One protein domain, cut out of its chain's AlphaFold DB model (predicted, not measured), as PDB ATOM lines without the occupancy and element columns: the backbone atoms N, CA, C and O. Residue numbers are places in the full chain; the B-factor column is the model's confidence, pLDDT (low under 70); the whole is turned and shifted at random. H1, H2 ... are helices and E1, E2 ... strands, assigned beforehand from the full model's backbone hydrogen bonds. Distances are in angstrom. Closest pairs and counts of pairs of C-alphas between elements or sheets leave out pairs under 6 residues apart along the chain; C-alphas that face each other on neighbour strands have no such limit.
ATOM      1  N   TRP A 130      23.966  95.711 -66.613       80.17
ATOM      2  CA  TRP A 130      25.270  95.100 -66.890       80.17
ATOM      3  C   TRP A 130      25.985  95.628 -68.137       80.17
ATOM      4  O   TRP A 130      27.160  95.332 -68.330       80.17
ATOM      5  N   ARG A 131      25.297  96.410 -68.973       82.50
ATOM      6  CA  ARG A 131      25.864  97.129 -70.126       82.50
ATOM      7  C   ARG A 131      25.940  98.633 -69.909       82.50
ATOM      8  O   ARG A 131      26.262  99.360 -70.841       82.50
ATOM      9  N   ASP A 132      25.614  99.093 -68.709       83.45
ATOM     10  CA  ASP A 132      25.628 100.501 -68.350       83.45
ATOM     11  C   ASP A 132      26.923 100.824 -67.575       83.45
ATOM     12  O   ASP A 132      27.098 100.336 -66.451       83.45
ATOM     13  N   PRO A 133      27.848 101.622 -68.142       87.57
ATOM     14  CA  PRO A 133      29.063 102.057 -67.451       87.57
ATOM     15  C   PRO A 133      28.787 102.802 -66.136       87.57
ATOM     16  O   PRO A 133      29.612 102.760 -65.220       87.57
ATOM     17  N   GLU A 134      27.622 103.447 -65.993       88.52
ATOM     18  CA  GLU A 134      27.261 104.189 -64.777       88.52
ATOM     19  C   GLU A 134      27.020 103.279 -63.568       88.52
ATOM     20  O   GLU A 134      27.054 103.734 -62.422       88.52
ATOM     21  N   ARG A 135      26.855 101.973 -63.796       84.81
ATOM     22  CA  ARG A 135      26.729 100.965 -62.734       84.81
ATOM     23  C   ARG A 135      28.061 100.526 -62.160       84.81
ATOM     24  O   ARG A 135      28.075  99.889 -61.107       84.81
ATOM     25  N   LEU A 136      29.172 100.861 -62.811       89.36
ATOM     26  CA  LEU A 136      30.498 100.565 -62.290       89.36
ATOM     27  C   LEU A 136      30.786 101.370 -61.026       89.36
ATOM     28  O   LEU A 136      30.432 102.546 -60.911       89.36
ATOM     29  N   CYS A 137      31.460 100.707 -60.095       89.56
ATOM     30  CA  CYS A 137      31.870 101.221 -58.802       89.56
ATOM     31  C   CYS A 137      33.332 100.845 -58.539       89.56
ATOM     32  O   CYS A 137      33.797  99.774 -58.933       89.56
ATOM     33  N   VAL A 138      34.047 101.720 -57.829       91.47
ATOM     34  CA  VAL A 138      35.395 101.453 -57.315       91.47
ATOM     35  C   VAL A 138      35.367 101.626 -55.805       91.47
ATOM     36  O   VAL A 138      34.944 102.667 -55.305       91.47
ATOM     37  N   THR A 139      35.841 100.619 -55.080       90.49
ATOM     38  CA  THR A 139      35.966 100.667 -53.619       90.49
ATOM     39  C   THR A 139      37.415 100.443 -53.227       90.49
ATOM     40  O   THR A 139      38.046  99.503 -53.705       90.49
ATOM     41  N   VAL A 140      37.940 101.294 -52.345       90.74
ATOM     42  CA  VAL A 140      39.247 101.083 -51.711       90.74
ATOM     43  C   VAL A 140      39.054 100.077 -50.581       90.74
ATOM     44  O   VAL A 140      38.290 100.342 -49.657       90.74
ATOM     45  N   LEU A 141      39.708  98.923 -50.682       88.62
ATOM     46  CA  LEU A 141      39.610  97.839 -49.707       88.62
ATOM     47  C   LEU A 141      40.609  98.037 -48.569       88.62
ATOM     48  O   LEU A 141      40.246  97.994 -47.400       88.62
ATOM     49  N   GLU A 142      41.874  98.250 -48.925       89.10
ATOM     50  CA  GLU A 142      42.997  98.240 -47.988       89.10
ATOM     51  C   GLU A 142      44.013  99.315 -48.383       89.10
ATOM     52  O   GLU A 142      44.199  99.610 -49.569       89.10
ATOM     53  N   SER A 143      44.682  99.885 -47.380       90.62
ATOM     54  CA  SER A 143      45.831 100.774 -47.551       90.62
ATOM     55  C   SER A 143      47.009 100.240 -46.752       90.62
ATOM     56  O   SER A 143      46.880 100.029 -45.547       90.62
ATOM     57  N   THR A 144      48.147 100.060 -47.407       88.95
ATOM     58  CA  THR A 144      49.399  99.624 -46.780       88.95
ATOM     59  C   THR A 144      50.502 100.624 -47.082       88.95
ATOM     60  O   THR A 144      50.512 101.212 -48.161       88.95
ATOM     61  N   PHE A 145      51.445 100.788 -46.161       87.73
ATOM     62  CA  PHE A 145      52.548 101.735 -46.289       87.73
ATOM     63  C   PHE A 145      53.872 100.994 -46.385       87.73
ATOM     64  O   PHE A 145      54.069  99.967 -45.736       87.73
ATOM     65  N   GLU A 146      54.767 101.515 -47.209       80.61
ATOM     66  CA  GLU A 146      56.133 101.033 -47.305       80.61
ATOM     67  C   GLU A 146      57.017 101.856 -46.369       80.61
ATOM     68  O   GLU A 146      57.078 103.083 -46.461       80.61
ATOM     69  N   THR A 147      57.711 101.173 -45.464       69.74
ATOM     70  CA  THR A 147      58.733 101.777 -44.608       69.74
ATOM     71  C   THR A 147      60.112 101.524 -45.199       69.74
ATOM     72  O   THR A 147      60.417 100.403 -45.609       69.74
ATOM     73  N   GLU A 148      60.972 102.540 -45.205       64.95
ATOM     74  CA  GLU A 148      62.362 102.382 -45.633       64.95
ATOM     75  C   GLU A 148      63.101 101.388 -44.721       64.95
ATOM     76  O   GLU A 148      63.197 101.576 -43.503       64.95
ATOM     77  N   VAL A 149      63.645 100.323 -45.316       59.63
ATOM     78  CA  VAL A 149      64.516  99.370 -44.619       59.63
ATOM     79  C   VAL A 149      65.935  99.925 -44.644       59.63
ATOM     80  O   VAL A 149      66.572  99.986 -45.696       59.63
ATOM     81  N   LEU A 150      66.449 100.321 -43.477       55.13
ATOM     82  CA  LEU A 150      67.844 100.735 -43.337       55.13
ATOM     83  C   LEU A 150      68.780  99.632 -43.852       55.13
ATOM     84  O   LEU A 150      68.774  98.509 -43.348       55.13
ATOM     85  N   ASP A 184      44.007 112.669 -41.336       92.49
ATOM     86  CA  ASP A 184      42.998 111.646 -41.678       92.49
ATOM     87  C   ASP A 184      41.971 112.133 -42.712       92.49
ATOM     88  O   ASP A 184      41.680 111.450 -43.698       92.49
ATOM     89  N   ALA A 185      41.451 113.352 -42.540       93.39
ATOM     90  CA  ALA A 185      40.465 113.926 -43.451       93.39
ATOM     91  C   ALA A 185      41.028 114.132 -44.869       93.39
ATOM     92  O   ALA A 185      40.371 113.787 -45.858       93.39
ATOM     93  N   ARG A 186      42.255 114.656 -44.981       92.46
ATOM     94  CA  ARG A 186      42.940 114.846 -46.268       92.46
ATOM     95  C   ARG A 186      43.310 113.505 -46.890       92.46
ATOM     96  O   ARG A 186      43.141 113.334 -48.095       92.46
ATOM     97  N   TRP A 187      43.709 112.529 -46.079       93.67
ATOM     98  CA  TRP A 187      44.026 111.185 -46.552       93.67
ATOM     99  C   TRP A 187      42.789 110.457 -47.092       93.67
ATOM    100  O   TRP A 187      42.819 109.869 -48.176       93.67
ATOM    101  N   LYS A 188      41.654 110.541 -46.388       93.67
ATOM    102  CA  LYS A 188      40.359 110.029 -46.865       93.67
ATOM    103  C   LYS A 188      39.938 110.695 -48.173       93.67
ATOM    104  O   LYS A 188      39.508 109.994 -49.090       93.67
ATOM    105  N   ALA A 189      40.102 112.013 -48.281       93.23
ATOM    106  CA  ALA A 189      39.813 112.748 -49.508       93.23
ATOM    107  C   ALA A 189      40.710 112.298 -50.673       93.23
ATOM    108  O   ALA A 189      40.202 112.067 -51.768       93.23
ATOM    109  N   GLN A 190      42.009 112.091 -50.434       94.08
ATOM    110  CA  GLN A 190      42.942 111.591 -51.444       94.08
ATOM    111  C   GLN A 190      42.567 110.180 -51.918       94.08
ATOM    112  O   GLN A 190      42.446 109.955 -53.121       94.08
ATOM    113  N   LYS A 191      42.273 109.242 -51.005       94.92
ATOM    114  CA  LYS A 191      41.788 107.894 -51.366       94.92
ATOM    115  C   LYS A 191      40.517 107.939 -52.218       94.92
ATOM    116  O   LYS A 191      40.424 107.243 -53.229       94.92
ATOM    117  N   ALA A 192      39.548 108.770 -51.831       94.01
ATOM    118  CA  ALA A 192      38.304 108.940 -52.576       94.01
ATOM    119  C   ALA A 192      38.542 109.557 -53.965       94.01
ATOM    120  O   ALA A 192      37.940 109.119 -54.945       94.01
ATOM    121  N   ALA A 193      39.446 110.532 -54.066       94.66
ATOM    122  CA  ALA A 193      39.815 111.160 -55.326       94.66
ATOM    123  C   ALA A 193      40.508 110.177 -56.282       94.66
ATOM    124  O   ALA A 193      40.143 110.119 -57.457       94.66
ATOM    125  N   ILE A 194      41.424 109.343 -55.776       95.52
ATOM    126  CA  ILE A 194      42.054 108.260 -56.547       95.52
ATOM    127  C   ILE A 194      40.983 107.299 -57.080       95.52
ATOM    128  O   ILE A 194      40.933 107.039 -58.282       95.52
ATOM    129  N   ALA A 195      40.091 106.806 -56.213       94.85
ATOM    130  CA  ALA A 195      39.025 105.886 -56.611       94.85
ATOM    131  C   ALA A 195      38.090 106.497 -57.667       94.85
ATOM    132  O   ALA A 195      37.743 105.836 -58.646       94.85
ATOM    133  N   LYS A 196      37.734 107.778 -57.506       94.24
ATOM    134  CA  LYS A 196      36.930 108.523 -58.476       94.24
ATOM    135  C   LYS A 196      37.633 108.632 -59.828       94.24
ATOM    136  O   LYS A 196      37.019 108.348 -60.845       94.24
ATOM    137  N   ILE A 197      38.912 109.005 -59.850       95.16
ATOM    138  CA  ILE A 197      39.686 109.117 -61.094       95.16
ATOM    139  C   ILE A 197      39.732 107.779 -61.830       95.16
ATOM    140  O   ILE A 197      39.533 107.740 -63.042       95.16
ATOM    141  N   VAL A 198      39.980 106.688 -61.105       95.86
ATOM    142  CA  VAL A 198      39.995 105.338 -61.679       95.86
ATOM    143  C   VAL A 198      38.631 105.010 -62.279       95.86
ATOM    144  O   VAL A 198      38.565 104.509 -63.401       95.86
ATOM    145  N   LEU A 199      37.543 105.329 -61.574       94.89
ATOM    146  CA  LEU A 199      36.184 105.119 -62.063       94.89
ATOM    147  C   LEU A 199      35.884 105.949 -63.321       94.89
ATOM    148  O   LEU A 199      35.376 105.401 -64.297       94.89
ATOM    149  N   ASP A 200      36.244 107.231 -63.330       94.01
ATOM    150  CA  ASP A 200      36.049 108.126 -64.475       94.01
ATOM    151  C   ASP A 200      36.804 107.614 -65.709       94.01
ATOM    152  O   ASP A 200      36.245 107.560 -66.805       94.01
ATOM    153  N   VAL A 201      38.059 107.177 -65.536       93.95
ATOM    154  CA  VAL A 201      38.850 106.573 -66.620       93.95
ATOM    155  C   VAL A 201      38.192 105.287 -67.110       93.95
ATOM    156  O   VAL A 201      38.006 105.119 -68.314       93.95
ATOM    157  N   THR A 202      37.772 104.416 -66.190       93.38
ATOM    158  CA  THR A 202      37.092 103.152 -66.512       93.38
ATOM    159  C   THR A 202      35.847 103.403 -67.370       93.38
ATOM    160  O   THR A 202      35.676 102.768 -68.409       93.38
ATOM    161  N   ARG A 203      35.021 104.385 -66.993       93.13
ATOM    162  CA  ARG A 203      33.819 104.781 -67.743       93.13
ATOM    163  C   ARG A 203      34.152 105.424 -69.085       93.13
ATOM    164  O   ARG A 203      33.515 105.104 -70.082       93.13
ATOM    165  N   SER A 204      35.176 106.277 -69.139       90.31
ATOM    166  CA  SER A 204      35.612 106.923 -70.387       90.31
ATOM    167  C   SER A 204      36.121 105.928 -71.434       90.31
ATOM    168  O   SER A 204      36.005 106.176 -72.630       90.31
ATOM    169  N   LEU A 205      36.639 104.778 -70.989       91.01
ATOM    170  CA  LEU A 205      37.054 103.671 -71.851       91.01
ATOM    171  C   LEU A 205      35.875 102.802 -72.319       91.01
ATOM    172  O   LEU A 205      36.090 101.806 -73.004       91.01
ATOM    173  N   GLY A 206      34.640 103.159 -71.954       89.30
ATOM    174  CA  GLY A 206      33.435 102.432 -72.344       89.30
ATOM    175  C   GLY A 206      33.319 101.051 -71.706       89.30
ATOM    176  O   GLY A 206      32.592 100.208 -72.226       89.30
ATOM    177  N   LEU A 207      34.045 100.800 -70.610       91.17
ATOM    178  CA  LEU A 207      33.942  99.542 -69.885       91.17
ATOM    179  C   LEU A 207      32.581  99.437 -69.200       91.17
ATOM    180  O   LEU A 207      32.053 100.405 -68.651       91.17
ATOM    181  N   THR A 208      32.042  98.228 -69.204       88.82
ATOM    182  CA  THR A 208      30.768  97.878 -68.580       88.82
ATOM    183  C   THR A 208      30.959  96.774 -67.540       88.82
ATOM    184  O   THR A 208      31.993  96.096 -67.535       88.82
ATOM    185  N   PRO A 209      29.978  96.538 -66.651       85.43
ATOM    186  CA  PRO A 209      30.018  95.378 -65.762       85.43
ATOM    187  C   PRO A 209      30.214  94.042 -66.498       85.43
ATOM    188  O   PRO A 209      30.912  93.167 -65.990       85.43
ATOM    189  N   GLU A 210      29.654  93.894 -67.706       83.56
ATOM    190  CA  GLU A 210      29.857  92.721 -68.568       83.56
ATOM    191  C   GLU A 210      31.341  92.541 -68.953       83.56
ATOM    192  O   GLU A 210      31.847  91.417 -68.936       83.56
ATOM    193  N   ASP A 211      32.072  93.628 -69.225       85.96
ATOM    194  CA  ASP A 211      33.498  93.568 -69.583       85.96
ATOM    195  C   ASP A 211      34.374  93.052 -68.437       85.96
ATOM    196  O   ASP A 211      35.322  92.304 -68.677       85.96
ATOM    197  N   LEU A 212      34.030  93.373 -67.185       83.30
ATOM    198  CA  LEU A 212      34.754  92.880 -66.007       83.30
ATOM    199  C   LEU A 212      34.642  91.356 -65.830       83.30
ATOM    200  O   LEU A 212      35.410  90.764 -65.071       83.30
ATOM    201  N   GLN A 213      33.708  90.718 -66.540       77.84
ATOM    202  CA  GLN A 213      33.435  89.282 -66.469       77.84
ATOM    203  C   GLN A 213      33.718  88.549 -67.785       77.84
ATOM    204  O   GLN A 213      33.552  87.331 -67.859       77.84
ATOM    205  N   ALA A 214      34.201  89.254 -68.815       67.60
ATOM    206  CA  ALA A 214      34.326  88.742 -70.182       67.60
ATOM    207  C   ALA A 214      35.132  87.431 -70.306       67.60
ATOM    208  O   ALA A 214      34.904  86.646 -71.227       67.60
ATOM    209  N   PHE A 215      36.044  87.153 -69.369       66.21
ATOM    210  CA  PHE A 215      36.866  85.941 -69.381       66.21
ATOM    211  C   PHE A 215      36.113  84.645 -69.000       66.21
ATOM    212  O   PHE A 215      36.572  83.558 -69.357       66.21
ATOM    213  N   GLU A 216      34.958  84.711 -68.322       59.23
ATOM    214  CA  GLU A 216      34.240  83.503 -67.856       59.23
ATOM    215  C   GLU A 216      33.800  82.574 -68.998       59.23
ATOM    216  O   GLU A 216      33.787  81.356 -68.833       59.23
ATOM    217  N   GLY A 217      33.554  83.113 -70.196       51.16
ATOM    218  CA  GLY A 217      33.243  82.296 -71.374       51.16
ATOM    219  C   GLY A 217      34.445  81.549 -71.962       51.16
ATOM    220  O   GLY A 217      34.261  80.571 -72.674       51.16
ATOM    221  N   ILE A 218      35.673  81.983 -71.668       49.73
ATOM    222  CA  ILE A 218      36.890  81.522 -72.358       49.73
ATOM    223  C   ILE A 218      37.514  80.337 -71.633       49.73
ATOM    224  O   ILE A 218      37.968  79.389 -72.269       49.73
ATOM    225  N   SER A 219      37.472  80.349 -70.296       42.32
ATOM    226  CA  SER A 219      37.898  79.189 -69.503       42.32
ATOM    227  C   SER A 219      37.010  77.967 -69.744       42.32
ATOM    228  O   SER A 219      37.494  76.841 -69.684       42.32
ATOM    229  N   ARG A 239      31.778  88.935 -57.998       69.06
ATOM    230  CA  ARG A 239      33.099  89.091 -58.597       69.06
ATOM    231  C   ARG A 239      33.617  90.510 -58.392       69.06
ATOM    232  O   ARG A 239      33.053  91.480 -58.894       69.06
ATOM    233  N   HIS A 240      34.753  90.584 -57.715       72.44
ATOM    234  CA  HIS A 240      35.505  91.801 -57.465       72.44
ATOM    235  C   HIS A 240      36.799  91.767 -58.271       72.44
ATOM    236  O   HIS A 240      37.635  90.879 -58.103       72.44
ATOM    237  N   SER A 241      36.962  92.731 -59.168       83.32
ATOM    238  CA  SER A 241      38.159  92.846 -59.985       83.32
ATOM    239  C   SER A 241      39.176  93.734 -59.288       83.32
ATOM    240  O   SER A 241      39.012  94.950 -59.215       83.32
ATOM    241  N   ASN A 242      40.237  93.125 -58.765       88.91
ATOM    242  CA  ASN A 242      41.229  93.840 -57.971       88.91
ATOM    243  C   ASN A 242      42.260  94.571 -58.844       88.91
ATOM    244  O   ASN A 242      42.810  94.006 -59.795       88.91
ATOM    245  N   LEU A 243      42.587  95.799 -58.450       93.30
ATOM    246  CA  LEU A 243      43.790  96.512 -58.861       93.30
ATOM    247  C   LEU A 243      44.528  97.060 -57.637       93.30
ATOM    248  O   LEU A 243      43.960  97.199 -56.554       93.30
ATOM    249  N   VAL A 244      45.790  97.409 -57.832       94.04
ATOM    250  CA  VAL A 244      46.639  98.045 -56.833       94.04
ATOM    251  C   VAL A 244      47.142  99.363 -57.398       94.04
ATOM    252  O   VAL A 244      47.610  99.424 -58.532       94.04
ATOM    253  N   ILE A 245      47.043 100.421 -56.604       94.39
ATOM    254  CA  ILE A 245      47.562 101.745 -56.934       94.39
ATOM    255  C   ILE A 245      48.662 102.053 -55.935       94.39
ATOM    256  O   ILE A 245      48.392 102.183 -54.742       94.39
ATOM    257  N   ARG A 246      49.895 102.167 -56.416       93.10
ATOM    258  CA  ARG A 246      51.039 102.578 -55.612       93.10
ATOM    259  C   ARG A 246      51.229 104.079 -55.771       93.10
ATOM    260  O   ARG A 246      51.484 104.549 -56.879       93.10
ATOM    261  N   GLY A 247      51.051 104.818 -54.683       91.44
ATOM    262  CA  GLY A 247      51.412 106.226 -54.587       91.44
ATOM    263  C   GLY A 247      52.846 106.319 -54.091       91.44
ATOM    264  O   GLY A 247      53.100 106.134 -52.906       91.44
ATOM    265  N   GLU A 248      53.774 106.578 -55.001       85.27
ATOM    266  CA  GLU A 248      55.173 106.828 -54.684       85.27
ATOM    267  C   GLU A 248      55.310 108.282 -54.251       85.27
ATOM    268  O   GLU A 248      55.103 109.209 -55.045       85.27
ATOM    269  N   MET A 249      55.697 108.479 -52.993       74.51
ATOM    270  CA  MET A 249      56.357 109.722 -52.643       74.51
ATOM    271  C   MET A 249      57.808 109.597 -53.112       74.51
ATOM    272  O   MET A 249      58.440 108.578 -52.821       74.51
ATOM    273  N   PRO A 250      58.354 110.562 -53.870       59.13
ATOM    274  CA  PRO A 250      59.720 110.449 -54.347       59.13
ATOM    275  C   PRO A 250      60.695 110.470 -53.161       59.13
ATOM    276  O   PRO A 250      61.041 111.529 -52.644       59.13
ATOM    277  N   MET A 303      53.075 113.658 -55.940       87.33
ATOM    278  CA  MET A 303      52.854 112.217 -55.910       87.33
ATOM    279  C   MET A 303      53.012 111.630 -57.308       87.33
ATOM    280  O   MET A 303      52.523 112.196 -58.287       87.33
ATOM    281  N   ARG A 304      53.660 110.468 -57.394       89.31
ATOM    282  CA  ARG A 304      53.720 109.677 -58.619       89.31
ATOM    283  C   ARG A 304      52.936 108.391 -58.428       89.31
ATOM    284  O   ARG A 304      53.159 107.663 -57.471       89.31
ATOM    285  N   TYR A 305      52.046 108.086 -59.361       92.93
ATOM    286  CA  TYR A 305      51.198 106.904 -59.278       92.93
ATOM    287  C   TYR A 305      51.609 105.837 -60.277       92.93
ATOM    288  O   TYR A 305      51.779 106.114 -61.468       92.93
ATOM    289  N   VAL A 306      51.692 104.606 -59.784       92.73
ATOM    290  CA  VAL A 306      51.862 103.388 -60.572       92.73
ATOM    291  C   VAL A 306      50.656 102.487 -60.328       92.73
ATOM    292  O   VAL A 306      50.119 102.433 -59.222       92.73
ATOM    293  N   VAL A 307      50.210 101.787 -61.367       94.20
ATOM    294  CA  VAL A 307      49.020 100.932 -61.319       94.20
ATOM    295  C   VAL A 307      49.414  99.506 -61.672       94.20
ATOM    296  O   VAL A 307      50.096  99.281 -62.668       94.20
ATOM    297  N   GLY A 308      48.962  98.550 -60.866       93.86
ATOM    298  CA  GLY A 308      49.022  97.121 -61.155       93.86
ATOM    299  C   GLY A 308      47.618  96.529 -61.185       93.86
ATOM    300  O   GLY A 308      46.763  96.907 -60.389       93.86
ATOM    301  N   VAL A 309      47.362  95.589 -62.088       92.18
ATOM    302  CA  VAL A 309      46.076  94.879 -62.180       92.18
ATOM    303  C   VAL A 309      46.255  93.413 -61.814       92.18
ATOM    304  O   VAL A 309      47.270  92.800 -62.138       92.18
ATOM    305  N   HIS A 310      45.269  92.830 -61.133       89.49
ATOM    306  CA  HIS A 310      45.289  91.397 -60.853       89.49
ATOM    307  C   HIS A 310      45.091  90.591 -62.146       89.49
ATOM    308  O   HIS A 310      44.374  91.027 -63.048       89.49
ATOM    309  N   LYS A 311      45.663  89.382 -62.217       86.49
ATOM    310  CA  LYS A 311      45.647  88.525 -63.420       86.49
ATOM    311  C   LYS A 311      44.244  88.311 -63.996       86.49
ATOM    312  O   LYS A 311      44.056  88.310 -65.207       86.49
ATOM    313  N   GLU A 312      43.245  88.140 -63.138       84.92
ATOM    314  CA  GLU A 312      41.855  87.954 -63.572       84.92
ATOM    315  C   GLU A 312      41.262  89.196 -64.240       84.92
ATOM    316  O   GLU A 312      40.552  89.069 -65.237       84.92
ATOM    317  N   LEU A 313      41.557  90.383 -63.701       88.59
ATOM    318  CA  LEU A 313      41.136  91.647 -64.296       88.59
ATOM    319  C   LEU A 313      41.906  91.888 -65.596       88.59
ATOM    320  O   LEU A 313      41.291  92.239 -66.592       88.59
ATOM    321  N   GLN A 314      43.213  91.618 -65.624       90.57
ATOM    322  CA  GLN A 314      44.018  91.686 -66.846       90.57
ATOM    323  C   GLN A 314      43.382  90.865 -67.978       90.57
ATOM    324  O   GLN A 314      43.099  91.394 -69.049       90.57
ATOM    325  N   LEU A 315      43.051  89.599 -67.702       87.29
ATOM    326  CA  LEU A 315      42.392  88.720 -68.667       87.29
ATOM    327  C   LEU A 315      41.018  89.244 -69.099       87.29
ATOM    328  O   LEU A 315      40.678  89.133 -70.274       87.29
ATOM    329  N   ALA A 316      40.221  89.803 -68.186       87.07
ATOM    330  CA  ALA A 316      38.929  90.391 -68.531       87.07
ATOM    331  C   ALA A 316      39.089  91.608 -69.466       87.07
ATOM    332  O   ALA A 316      38.447  91.669 -70.516       87.07
ATOM    333  N   LEU A 317      40.011  92.520 -69.144       90.51
ATOM    334  CA  LEU A 317      40.294  93.726 -69.928       90.51
ATOM    335  C   LEU A 317      40.832  93.397 -71.328       90.51
ATOM    336  O   LEU A 317      40.407  94.004 -72.309       90.51
ATOM    337  N   ASP A 318      41.688  92.382 -71.454       89.51
ATOM    338  CA  ASP A 318      42.229  91.933 -72.746       89.51
ATOM    339  C   ASP A 318      41.160  91.337 -73.676       89.51
ATOM    340  O   ASP A 318      41.334  91.267 -74.903       89.51
ATOM    341  N   HIS A 319      40.031  90.920 -73.100       86.37
ATOM    342  CA  HIS A 319      38.882  90.382 -73.820       86.37
ATOM    343  C   HIS A 319      37.732  91.369 -74.000       86.37
ATOM    344  O   HIS A 319      36.826  91.083 -74.788       86.37
ATOM    345  N   SER A 320      37.799  92.540 -73.368       87.04
ATOM    346  CA  SER A 320      36.821  93.601 -73.569       87.04
ATOM    347  C   SER A 320      36.835  94.085 -75.019       87.04
ATOM    348  O   SER A 320      37.876  94.418 -75.595       87.04
ATOM    349  N   ALA A 321      35.650  94.145 -75.625       84.91
ATOM    350  CA  ALA A 321      35.497  94.679 -76.972       84.91
ATOM    351  C   ALA A 321      35.801  96.185 -77.018       84.91
ATOM    352  O   ALA A 321      36.417  96.645 -77.982       84.91
ATOM    353  N   ALA A 322      35.424  96.923 -75.967       86.26
ATOM    354  CA  ALA A 322      35.651  98.360 -75.849       86.26
ATOM    355  C   ALA A 322      37.152  98.684 -75.837       86.26
ATOM    356  O   ALA A 322      37.629  99.446 -76.677       86.26
ATOM    357  N   LEU A 323      37.930  97.999 -74.992       88.66
ATOM    358  CA  LEU A 323      39.377  98.219 -74.933       88.66
ATOM    359  C   LEU A 323      40.104  97.778 -76.195       88.66
ATOM    360  O   LEU A 323      41.063  98.428 -76.592       88.66
ATOM    361  N   ARG A 324      39.649  96.722 -76.877       85.72
ATOM    362  CA  ARG A 324      40.216  96.341 -78.183       85.72
ATOM    363  C   ARG A 324      39.951  97.384 -79.264       85.72
ATOM    364  O   ARG A 324      40.771  97.526 -80.170       85.72
ATOM    365  N   ALA A 325      38.824  98.090 -79.199       84.80
ATOM    366  CA  ALA A 325      38.564  99.220 -80.082       84.80
ATOM    367  C   ALA A 325      39.503 100.390 -79.744       84.80
ATOM    368  O   ALA A 325      40.218 100.855 -80.631       84.80
ATOM    369  N   SER A 326      39.601 100.769 -78.465       84.94
ATOM    370  CA  SER A 326      40.524 101.819 -78.006       84.94
ATOM    371  C   SER A 326      41.990 101.494 -78.299       84.94
ATOM    372  O   SER A 326      42.754 102.385 -78.650       84.94
ATOM    373  N   LEU A 327      42.384 100.222 -78.214       85.68
ATOM    374  CA  LEU A 327      43.719  99.739 -78.561       85.68
ATOM    375  C   LEU A 327      44.068 100.068 -80.013       85.68
ATOM    376  O   LEU A 327      45.162 100.548 -80.288       85.68
ATOM    377  N   ARG A 328      43.134  99.838 -80.943       82.04
ATOM    378  CA  ARG A 328      43.333 100.127 -82.372       82.04
ATOM    379  C   ARG A 328      43.383 101.622 -82.663       82.04
ATOM    380  O   ARG A 328      44.096 102.024 -83.570       82.04
ATOM    381  N   GLU A 329      42.620 102.416 -81.922       82.86
ATOM    382  CA  GLU A 329      42.563 103.869 -82.092       82.86
ATOM    383  C   GLU A 329      43.795 104.573 -81.508       82.86
ATOM    384  O   GLU A 329      44.341 105.481 -82.130       82.86
ATOM    385  N   LYS A 330      44.248 104.146 -80.325       79.59
ATOM    386  CA  LYS A 330      45.330 104.801 -79.577       79.59
ATOM    387  C   LYS A 330      46.726 104.273 -79.888       79.59
ATOM    388  O   LYS A 330      47.695 104.936 -79.529       79.59
ATOM    389  N   SER A 331      46.852 103.108 -80.525       75.88
ATOM    390  CA  SER A 331      48.163 102.602 -80.942       75.88
ATOM    391  C   SER A 331      48.700 103.452 -82.090       75.88
ATOM    392  O   SER A 331      48.245 103.344 -83.229       75.88
ATOM    393  N   THR A 332      49.674 104.302 -81.785       70.51
ATOM    394  CA  THR A 332      50.413 105.096 -82.771       70.51
ATOM    395  C   THR A 332      51.754 104.428 -83.071       70.51
ATOM    396  O   THR A 332      52.155 103.473 -82.407       70.51
ATOM    397  N   ALA A 333      52.484 104.916 -84.079       62.98
ATOM    398  CA  ALA A 333      53.820 104.398 -84.385       62.98
ATOM    399  C   ALA A 333      54.819 104.570 -83.219       62.98
ATOM    400  O   ALA A 333      55.787 103.820 -83.136       62.98
ATOM    401  N   GLU A 334      54.583 105.543 -82.332       67.79
ATOM    402  CA  GLU A 334      55.445 105.848 -81.183       67.79
ATOM    403  C   GLU A 334      55.029 105.104 -79.908       67.79
ATOM    404  O   GLU A 334      55.884 104.751 -79.098       67.79
ATOM    405  N   VAL A 335      53.730 104.844 -79.730       73.14
ATOM    406  CA  VAL A 335      53.187 104.153 -78.557       73.14
ATOM    407  C   VAL A 335      52.364 102.967 -79.030       73.14
ATOM    408  O   VAL A 335      51.205 103.103 -79.422       73.14
ATOM    409  N   THR A 336      52.979 101.789 -78.994       76.82
ATOM    410  CA  THR A 336      52.310 100.530 -79.296       76.82
ATOM    411  C   THR A 336      51.911  99.844 -78.000       76.82
ATOM    412  O   THR A 336      52.742  99.497 -77.163       76.82
ATOM    413  N   PHE A 337      50.611  99.645 -77.836       83.96
ATOM    414  CA  PHE A 337      50.070  98.797 -76.786       83.96
ATOM    415  C   PHE A 337      49.859  97.397 -77.365       83.96
ATOM    416  O   PHE A 337      49.421  97.240 -78.507       83.96
ATOM    417  N   SER A 338      50.175  96.371 -76.587       84.69
ATOM    418  CA  SER A 338      50.017  94.973 -76.989       84.69
ATOM    419  C   SER A 338      48.714  94.363 -76.472       84.69
ATOM    420  O   SER A 338      48.165  93.451 -77.094       84.69
ATOM    421  N   THR A 339      48.184  94.884 -75.362       87.16
ATOM    422  CA  THR A 339      47.019  94.325 -74.667       87.16
ATOM    423  C   THR A 339      46.014  95.397 -74.230       87.16
ATOM    424  O   THR A 339      46.334  96.583 -74.138       87.16
ATOM    425  N   GLY A 340      44.764  94.992 -73.972       86.92
ATOM    426  CA  GLY A 340      43.719  95.909 -73.503       86.92
ATOM    427  C   GLY A 340      44.002  96.416 -72.087       86.92
ATOM    428  O   GLY A 340      43.783  97.590 -71.788       86.92
ATOM    429  N   ALA A 341      44.562  95.554 -71.236       90.84
ATOM    430  CA  ALA A 341      45.005  95.914 -69.897       90.84
ATOM    431  C   ALA A 341      46.107  96.986 -69.905       90.84
ATOM    432  O   ALA A 341      46.078  97.879 -69.060       90.84
ATOM    433  N   GLU A 342      47.045  96.950 -70.858       91.33
ATOM    434  CA  GLU A 342      48.075  97.990 -71.002       91.33
ATOM    435  C   GLU A 342      47.476  99.358 -71.325       91.33
ATOM    436  O   GLU A 342      47.863 100.345 -70.702       91.33
ATOM    437  N   VAL A 343      46.490  99.419 -72.228       91.80
ATOM    438  CA  VAL A 343      45.768 100.667 -72.533       91.80
ATOM    439  C   VAL A 343      45.065 101.193 -71.286       91.80
ATOM    440  O   VAL A 343      45.174 102.375 -70.963       91.80
ATOM    441  N   PHE A 344      44.368 100.315 -70.558       93.86
ATOM    442  CA  PHE A 344      43.690 100.679 -69.317       93.86
ATOM    443  C   PHE A 344      44.671 101.241 -68.280       93.86
ATOM    444  O   PHE A 344      44.474 102.346 -67.780       93.86
ATOM    445  N   MET A 345      45.753 100.515 -67.984       94.40
ATOM    446  CA  MET A 345      46.762 100.954 -67.018       94.40
ATOM    447  C   MET A 345      47.414 102.267 -67.444       94.40
ATOM    448  O   MET A 345      47.548 103.163 -66.616       94.40
ATOM    449  N   ALA A 346      47.776 102.414 -68.721       92.89
ATOM    450  CA  ALA A 346      48.385 103.632 -69.237       92.89
ATOM    451  C   ALA A 346      47.464 104.846 -69.080       92.89
ATOM    452  O   ALA A 346      47.924 105.906 -68.664       92.89
ATOM    453  N   GLU A 347      46.162 104.695 -69.331       93.38
ATOM    454  CA  GLU A 347      45.198 105.780 -69.141       93.38
ATOM    455  C   GLU A 347      44.969 106.123 -67.671       93.38
ATOM    456  O   GLU A 347      44.899 107.304 -67.331       93.38
ATOM    457  N   VAL A 348      44.907 105.127 -66.783       95.50
ATOM    458  CA  VAL A 348      44.789 105.388 -65.341       95.50
ATOM    459  C   VAL A 348      46.054 106.077 -64.819       95.50
ATOM    460  O   VAL A 348      45.949 107.080 -64.114       95.50
ATOM    461  N   ILE A 349      47.243 105.601 -65.206       94.72
ATOM    462  CA  ILE A 349      48.533 106.212 -64.848       94.72
ATOM    463  C   ILE A 349      48.602 107.642 -65.382       94.72
ATOM    464  O   ILE A 349      48.926 108.556 -64.627       94.72
ATOM    465  N   ARG A 350      48.270 107.861 -66.658       93.30
ATOM    466  CA  ARG A 350      48.254 109.196 -67.263       93.30
ATOM    467  C   ARG A 350      47.327 110.116 -66.481       93.30
ATOM    468  O   ARG A 350      47.761 111.171 -66.044       93.30
ATOM    469  N   ALA A 351      46.089 109.691 -66.239       93.39
ATOM    470  CA  ALA A 351      45.106 110.493 -65.530       93.39
ATOM    471  C   ALA A 351      45.571 110.843 -64.103       93.39
ATOM    472  O   ALA A 351      45.465 111.995 -63.687       93.39
ATOM    473  N   LEU A 352      46.088 109.880 -63.336       94.52
ATOM    474  CA  LEU A 352      46.548 110.127 -61.963       94.52
ATOM    475  C   LEU A 352      47.752 111.085 -61.893       94.52
ATOM    476  O   LEU A 352      47.880 111.801 -60.907       94.52
ATOM    477  N   ASN A 353      48.602 111.126 -62.926       92.73
ATOM    478  CA  ASN A 353      49.839 111.920 -62.938       92.73
ATOM    479  C   ASN A 353      49.762 113.229 -63.755       92.73
ATOM    480  O   ASN A 353      50.709 114.008 -63.741       92.73
ATOM    481  N   GLU A 354      48.669 113.480 -64.482       88.96
ATOM    482  CA  GLU A 354      48.502 114.664 -65.342       88.96
ATOM    483  C   GLU A 354      48.462 115.986 -64.547       88.96
ATOM    484  O   GLU A 354      48.908 117.017 -65.044       88.96
ATOM    485  N   GLY A 355      47.992 115.958 -63.296       86.01
ATOM    486  CA  GLY A 355      47.803 117.157 -62.468       86.01
ATOM    487  C   GLY A 355      46.553 117.963 -62.844       86.01
ATOM    488  O   GLY A 355      45.895 117.701 -63.856       86.01
ATOM    489  N   ALA A 356      46.180 118.929 -62.002       88.23
ATOM    490  CA  ALA A 356      44.933 119.684 -62.174       88.23
ATOM    491  C   ALA A 356      44.971 120.655 -63.369       88.23
ATOM    492  O   ALA A 356      44.003 120.739 -64.135       88.23
ATOM    493  N   ASP A 357      46.097 121.344 -63.562       87.20
ATOM    494  CA  ASP A 357      46.260 122.357 -64.609       87.20
ATOM    495  C   ASP A 357      46.242 121.744 -66.012       87.20
ATOM    496  O   ASP A 357      45.490 122.191 -66.881       87.20
ATOM    497  N   ALA A 358      47.028 120.685 -66.234       88.59
ATOM    498  CA  ALA A 358      47.091 120.030 -67.539       88.59
ATOM    499  C   ALA A 358      45.759 119.353 -67.890       88.59
ATOM    500  O   ALA A 358      45.293 119.480 -69.022       88.59
ATOM    501  N   TYR A 359      45.091 118.733 -66.908       88.35
ATOM    502  CA  TYR A 359      43.749 118.185 -67.096       88.35
ATOM    503  C   TYR A 359      42.750 119.272 -67.514       88.35
ATOM    504  O   TYR A 359      41.999 119.096 -68.474       88.35
ATOM    505  N   SER A 360      42.764 120.420 -66.833       87.99
ATOM    506  CA  SER A 360      41.866 121.539 -67.138       87.99
ATOM    507  C   SER A 360      42.120 122.108 -68.535       87.99
ATOM    508  O   SER A 360      41.169 122.373 -69.278       87.99
ATOM    509  N   ALA A 361      43.389 122.233 -68.930       89.33
ATOM    510  CA  ALA A 361      43.775 122.651 -70.273       89.33
ATOM    511  C   ALA A 361      43.293 121.657 -71.342       89.33
ATOM    512  O   ALA A 361      42.698 122.071 -72.337       89.33
ATOM    513  N   ASN A 362      43.471 120.352 -71.114       87.73
ATOM    514  CA  ASN A 362      43.084 119.306 -72.060       87.73
ATOM    515  C   ASN A 362      41.563 119.184 -72.222       87.73
ATOM    516  O   ASN A 362      41.072 119.083 -73.345       87.73
ATOM    517  N   VAL A 363      40.801 119.266 -71.129       86.14
ATOM    518  CA  VAL A 363      39.327 119.272 -71.170       86.14
ATOM    519  C   VAL A 363      38.804 120.495 -71.926       86.14
ATOM    520  O   VAL A 363      37.919 120.365 -72.772       86.14
ATOM    521  N   THR A 364      39.394 121.666 -71.672       84.70
ATOM    522  CA  THR A 364      39.028 122.912 -72.358       84.70
ATOM    523  C   THR A 364      39.367 122.848 -73.849       84.70
ATOM    524  O   THR A 364      38.547 123.232 -74.680       84.70
ATOM    525  N   ALA A 365      40.538 122.310 -74.209       85.65
ATOM    526  CA  ALA A 365      40.949 122.115 -75.600       85.65
ATOM    527  C   ALA A 365      40.048 121.116 -76.347       85.65
ATOM    528  O   ALA A 365      39.780 121.297 -77.533       85.65
ATOM    529  N   ALA A 366      39.535 120.098 -75.651       84.64
ATOM    530  CA  ALA A 366      38.571 119.142 -76.192       84.64
ATOM    531  C   ALA A 366      37.133 119.697 -76.283       84.64
ATOM    532  O   ALA A 366      36.245 119.007 -76.783       84.64
ATOM    533  N   GLY A 367      36.875 120.916 -75.793       79.32
ATOM    534  CA  GLY A 367      35.537 121.516 -75.765       79.32
ATOM    535  C   GLY A 367      34.567 120.841 -74.788       79.32
ATOM    536  O   GLY A 367      33.356 121.031 -74.899       79.32
ATOM    537  N   ALA A 368      35.074 120.047 -73.843       82.01
ATOM    538  CA  ALA A 368      34.268 119.381 -72.827       82.01
ATOM    539  C   ALA A 368      34.054 120.288 -71.600       82.01
ATOM    540  O   ALA A 368      34.851 121.181 -71.311       82.01
ATOM    541  N   GLN A 369      32.964 120.067 -70.860       81.83
ATOM    542  CA  GLN A 369      32.680 120.840 -69.649       81.83
ATOM    543  C   GLN A 369      33.584 120.405 -68.492       81.83
ATOM    544  O   GLN A 369      33.602 119.238 -68.094       81.83
ATOM    545  N   LEU A 370      34.300 121.369 -67.915       83.12
ATOM    546  CA  LEU A 370      35.096 121.167 -66.712       83.12
ATOM    547  C   LEU A 370      34.188 121.208 -65.479       83.12
ATOM    548  O   LEU A 370      33.511 122.204 -65.229       83.12
ATOM    549  N   THR A 371      34.186 120.141 -64.680       86.72
ATOM    550  CA  THR A 371      33.445 120.118 -63.414       86.72
ATOM    551  C   THR A 371      34.374 120.418 -62.241       86.72
ATOM    552  O   THR A 371      35.505 119.932 -62.174       86.72
ATOM    553  N   VAL A 372      33.870 121.172 -61.261       87.84
ATOM    554  CA  VAL A 372      34.610 121.494 -60.024       87.84
ATOM    555  C   VAL A 372      35.031 120.222 -59.283       87.84
ATOM    556  O   VAL A 372      36.116 120.156 -58.715       87.84
ATOM    557  N   SER A 373      34.183 119.189 -59.310       89.74
ATOM    558  CA  SER A 373      34.481 117.893 -58.696       89.74
ATOM    559  C   SER A 373      35.697 117.212 -59.333       89.74
ATOM    560  O   SER A 373      36.515 116.641 -58.613       89.74
ATOM    561  N   ASN A 374      35.853 117.300 -60.659       88.55
ATOM    562  CA  ASN A 374      36.996 116.707 -61.350       88.55
ATOM    563  C   ASN A 374      38.291 117.444 -61.014       88.55
ATOM    564  O   ASN A 374      39.278 116.787 -60.698       88.55
ATOM    565  N   VAL A 375      38.276 118.779 -61.013       89.10
ATOM    566  CA  VAL A 375      39.459 119.589 -60.672       89.10
ATOM    567  C   VAL A 375      39.919 119.299 -59.243       89.10
ATOM    568  O   VAL A 375      41.067 118.913 -59.044       89.10
ATOM    569  N   LYS A 376      39.002 119.336 -58.267       90.96
ATOM    570  CA  LYS A 376      39.318 119.028 -56.861       90.96
ATOM    571  C   LYS A 376      39.880 117.621 -56.668       90.96
ATOM    572  O   LYS A 376      40.754 117.416 -55.830       90.96
ATOM    573  N   ALA A 377      39.386 116.640 -57.428       91.53
ATOM    574  CA  ALA A 377      39.929 115.288 -57.378       91.53
ATOM    575  C   ALA A 377      41.377 115.241 -57.895       91.53
ATOM    576  O   ALA A 377      42.204 114.557 -57.303       91.53
ATOM    577  N   ARG A 378      41.710 115.990 -58.955       92.35
ATOM    578  CA  ARG A 378      43.091 116.078 -59.461       92.35
ATOM    579  C   ARG A 378      44.013 116.781 -58.465       92.35
ATOM    580  O   ARG A 378      45.075 116.247 -58.169       92.35
ATOM    581  N   GLU A 379      43.577 117.898 -57.885       91.37
ATOM    582  CA  GLU A 379      44.334 118.637 -56.861       91.37
ATOM    583  C   GLU A 379      44.649 117.763 -55.633       91.37
ATOM    584  O   GLU A 379      45.780 117.743 -55.147       91.37
ATOM    585  N   ALA A 380      43.664 116.991 -55.156       92.02
ATOM    586  CA  ALA A 380      43.822 116.105 -54.000       92.02
ATOM    587  C   ALA A 380      44.796 114.937 -54.247       92.02
ATOM    588  O   ALA A 380      45.378 114.401 -53.303       92.02
ATOM    589  N   VAL A 381      44.958 114.516 -55.502       91.97
ATOM    590  CA  VAL A 381      45.854 113.420 -55.895       91.97
ATOM    591  C   VAL A 381      47.262 113.924 -56.197       91.97
ATOM    592  O   VAL A 381      48.224 113.206 -55.942       91.97
ATOM    593  N   GLU A 382      47.402 115.157 -56.675       88.43
ATOM    594  CA  GLU A 382      48.691 115.742 -57.053       88.43
ATOM    595  C   GLU A 382      49.630 115.965 -55.856       88.43
ATOM    596  O   GLU A 382      50.821 115.650 -55.933       88.43
ATOM    597  N   SER A 383      49.098 116.479 -54.743       85.56
ATOM    598  CA  SER A 383      49.896 116.805 -53.555       85.56
ATOM    599  C   SER A 383      49.994 115.619 -52.585       85.56
ATOM    600  O   SER A 383      48.963 115.028 -52.250       85.56
ATOM    601  N   PRO A 384      51.191 115.275 -52.074       86.04
ATOM    602  CA  PRO A 384      51.327 114.258 -51.035       86.04
ATOM    603  C   PRO A 384      50.616 114.696 -49.748       86.04
ATOM    604  O   PRO A 384      50.727 115.844 -49.316       86.04
ATOM    605  N   VAL A 385      49.864 113.774 -49.142       86.79
ATOM    606  CA  VAL A 385      49.263 113.970 -47.808       86.79
ATOM    607  C   VAL A 385      50.141 113.365 -46.718       86.79
ATOM    608  O   VAL A 385      50.199 113.889 -45.610       86.79
ATOM    609  N   LEU A 386      50.805 112.255 -47.034       87.94
ATOM    610  CA  LEU A 386      51.609 111.482 -46.100       87.94
ATOM    611  C   LEU A 386      53.030 111.365 -46.640       87.94
ATOM    612  O   LEU A 386      53.195 111.176 -47.850       87.94
ATOM    613  N   PRO A 387      54.050 111.391 -45.768       83.81
ATOM    614  CA  PRO A 387      55.430 111.310 -46.195       83.81
ATOM    615  C   PRO A 387      55.898 109.867 -46.445       83.81
ATOM    616  O   PRO A 387      57.035 109.506 -46.151       83.81
ATOM    617  N   PHE A 388      55.017 109.020 -46.974       85.21
ATOM    618  CA  PHE A 388      55.265 107.595 -47.148       85.21
ATOM    619  C   PHE A 388      54.753 107.124 -48.501       85.21
ATOM    620  O   PHE A 388      53.691 107.545 -48.964       85.21
ATOM    621  N   THR A 389      55.491 106.193 -49.103       87.44
ATOM    622  CA  THR A 389      54.962 105.429 -50.233       87.44
ATOM    623  C   THR A 389      53.860 104.511 -49.724       87.44
ATOM    624  O   THR A 389      54.011 103.847 -48.696       87.44
ATOM    625  N   PHE A 390      52.740 104.473 -50.435       91.65
ATOM    626  CA  PHE A 390      51.596 103.650 -50.066       91.65
ATOM    627  C   PHE A 390      51.116 102.802 -51.236       91.65
ATOM    628  O   PHE A 390      51.291 103.149 -52.401       91.65
ATOM    629  N   MET A 391      50.432 101.711 -50.914       92.63
ATOM    630  CA  MET A 391      49.667 100.904 -51.852       92.63
ATOM    631  C   MET A 391      48.202 100.896 -51.429       92.63
ATOM    632  O   MET A 391      47.874 100.625 -50.274       92.63
ATOM    633  N   LEU A 392      47.318 101.186 -52.378       93.59
ATOM    634  CA  LEU A 392      45.876 101.067 -52.235       93.59
ATOM    635  C   LEU A 392      45.402  99.873 -53.039       93.59
ATOM    636  O   LEU A 392      45.556  99.836 -54.260       93.59
ATOM    637  N   LYS A 393      44.781  98.915 -52.362       93.60
ATOM    638  CA  LYS A 393      44.074  97.823 -53.020       93.60
ATOM    639  C   LYS A 393      42.653  98.283 -53.299       93.60
ATOM    640  O   LYS A 393      41.895  98.559 -52.370       93.60
ATOM    641  N   CYS A 394      42.292  98.363 -54.570       92.64
ATOM    642  CA  CYS A 394      40.970  98.781 -55.014       92.64
ATOM    643  C   CYS A 394      40.258  97.621 -55.706       92.64
ATOM    644  O   CYS A 394      40.875  96.835 -56.422       92.64
ATOM    645  N   SER A 395      38.944  97.551 -55.539       90.26
ATOM    646  CA  SER A 395      38.074  96.630 -56.264       90.26
ATOM    647  C   SER A 395      37.209  97.408 -57.248       90.26
ATOM    648  O   SER A 395      36.460  98.291 -56.829       90.26
ATOM    649  N   LEU A 396      37.259  97.034 -58.526       88.77
ATOM    650  CA  LEU A 396      36.224  97.350 -59.509       88.77
ATOM    651  C   LEU A 396      35.101  96.328 -59.395       88.77
ATOM    652  O   LEU A 396      35.329  95.118 -59.453       88.77
ATOM    653  N   TRP A 397      33.884  96.825 -59.259       86.64
ATOM    654  CA  TRP A 397      32.670  96.022 -59.184       86.64
ATOM    655  C   TRP A 397      31.494  96.832 -59.741       86.64
ATOM    656  O   TRP A 397      31.694  97.900 -60.323       86.64
ATOM    657  N   PHE A 398      30.269  96.332 -59.607       83.99
ATOM    658  CA  PHE A 398      29.079  97.010 -60.116       83.99
ATOM    659  C   PHE A 398      27.915  96.956 -59.132       83.99
ATOM    660  O   PHE A 398      27.746  95.985 -58.400       83.99
ATOM    661  N   THR A 399      27.075  97.985 -59.162       79.64
ATOM    662  CA  THR A 399      25.847  98.049 -58.371       79.64
ATOM    663  C   THR A 399      24.616  97.779 -59.228       79.64
ATOM    664  O   THR A 399      24.539  98.182 -60.388       79.64
ATOM    665  N   THR A 400      23.620  97.117 -58.645       70.02
ATOM    666  CA  THR A 400      22.289  96.935 -59.246       70.02
ATOM    667  C   THR A 400      21.319  98.031 -58.809       70.02
ATOM    668  O   THR A 400      20.211  98.126 -59.325       70.02
ATOM    669  N   ALA A 401      21.709  98.879 -57.851       68.35
ATOM    670  CA  ALA A 401      20.891 100.012 -57.439       68.35
ATOM    671  C   ALA A 401      20.834 101.055 -58.569       68.35
ATOM    672  O   ALA A 401      21.870 101.303 -59.200       68.35
ATOM    673  N   PRO A 402      19.662 101.661 -58.845       62.41
ATOM    674  CA  PRO A 402      19.536 102.692 -59.868       62.41
ATOM    675  C   PRO A 402      20.496 103.856 -59.580       62.41
ATOM    676  O   PRO A 402      20.681 104.211 -58.409       62.41
TER     677      PRO A 402
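What this domain is: This is residues 130 to 150, 184 to 219, 239 to 250 and 303 to 402 of the 411 residues of the protein "Hypothetical_protein_-_conserved" of Leishmania infantum (UniProt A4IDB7). A strongly twisted wall of four antiparallel strands has two helices packed over one face, H1 slantwise and H5 along the strands, while the other face bears no named helix. The helical hairpin H6 and H7 packs on these two helices on the side away from the sheet, H3 and H4 pack on the first residues of H5, and little H2 lies far from the middle. The 169 printed residues hold seven named helices and four named strands, along the chain E1 H1 H2 E2 E3 H3 H4 H5 H6 H7 E4, with sheet order E1 E4 E2 E3; the class is mixed, helices and strands. The whole is compact, with a radius of gyration of the C-alphas of 16.2 A and spans of 45 by 40 by 39 A.

Where its parts are: E1, residues 136 to 146, begins at C-alpha 136 (30.498, 100.565, -62.290) and is 29.7 A long. H1, residues 184 to 204, is 30.0 A long, and H2 is residues 216 to 219. E2, residues 241 to 248, measures 22.7 A, and E3 is residues 304 to 309. H3, residues 311 to 319, and H4, residues 321 to 330, precede H5, residues 340 to 353, which is 20.1 A long and starts at C-alpha 340 (43.719, 95.909, -73.503). H6 is residues 355 to 365 and H7 residues 372 to 382. E4, residues 389 to 398, is 29.0 A long and ends at C-alpha 398 (29.079, 97.010, -60.116).

How they stand to each other: E1 and E4 are antiparallel neighbours, with N 139 and O 395 3.0 A apart, within hydrogen-bond range; so are E4 and E2, with N 243 and O 394 at 2.8 A, and E2 and E3, with N 246 and O 306 at 2.8 A. H1 and H5 on the same face make two layers, helices on one face of a sheet. H1 is over E4 at a height over the sheet of 7.2 A; H5 is over E3 at 7.0 A. H3 is on the same face, over none of the strands. H5, the hub, touches H1 at C-alphas 348 and 198, their closest, 6.0 A apart, at a steep tilt of 42 degrees, opposite ways. H5 touches H3 and H4 with residues 340 to 344 alone; the closest C-alphas are Gly 340 and Asp 318, 4.3 A, and Gly 340 and Leu 323, 5.1 A. H7 touches H1, closest at C-alphas 377 and 193, 4.6 A, and H6 in the hairpin, closest at C-alphas 378 and 356, 4.9 A; it only grazes the sheet with residues 381 to 382. H2 is near H3. Every O i to N i+4 pair is within hydrogen-bond range in H1, H3, H4, H5, H6 and H7; H2 is too short for one.

The domain as a whole: The two C-alphas farthest apart are those of Leu 150 and Pro 402, 51.1 A. Three cuts leave out residues 151 to 183, 220 to 238 and 251 to 302, with C-alpha gaps of 27.2, 15.5 and 7.3 A. Of the links that are printed whole, H1 to H2 is long. Mean pLDDT of the printed part is 85.8; residues 147 to 150, 214 to 219, 239, 250, 333 to 334 and 401 to 402 are under 70.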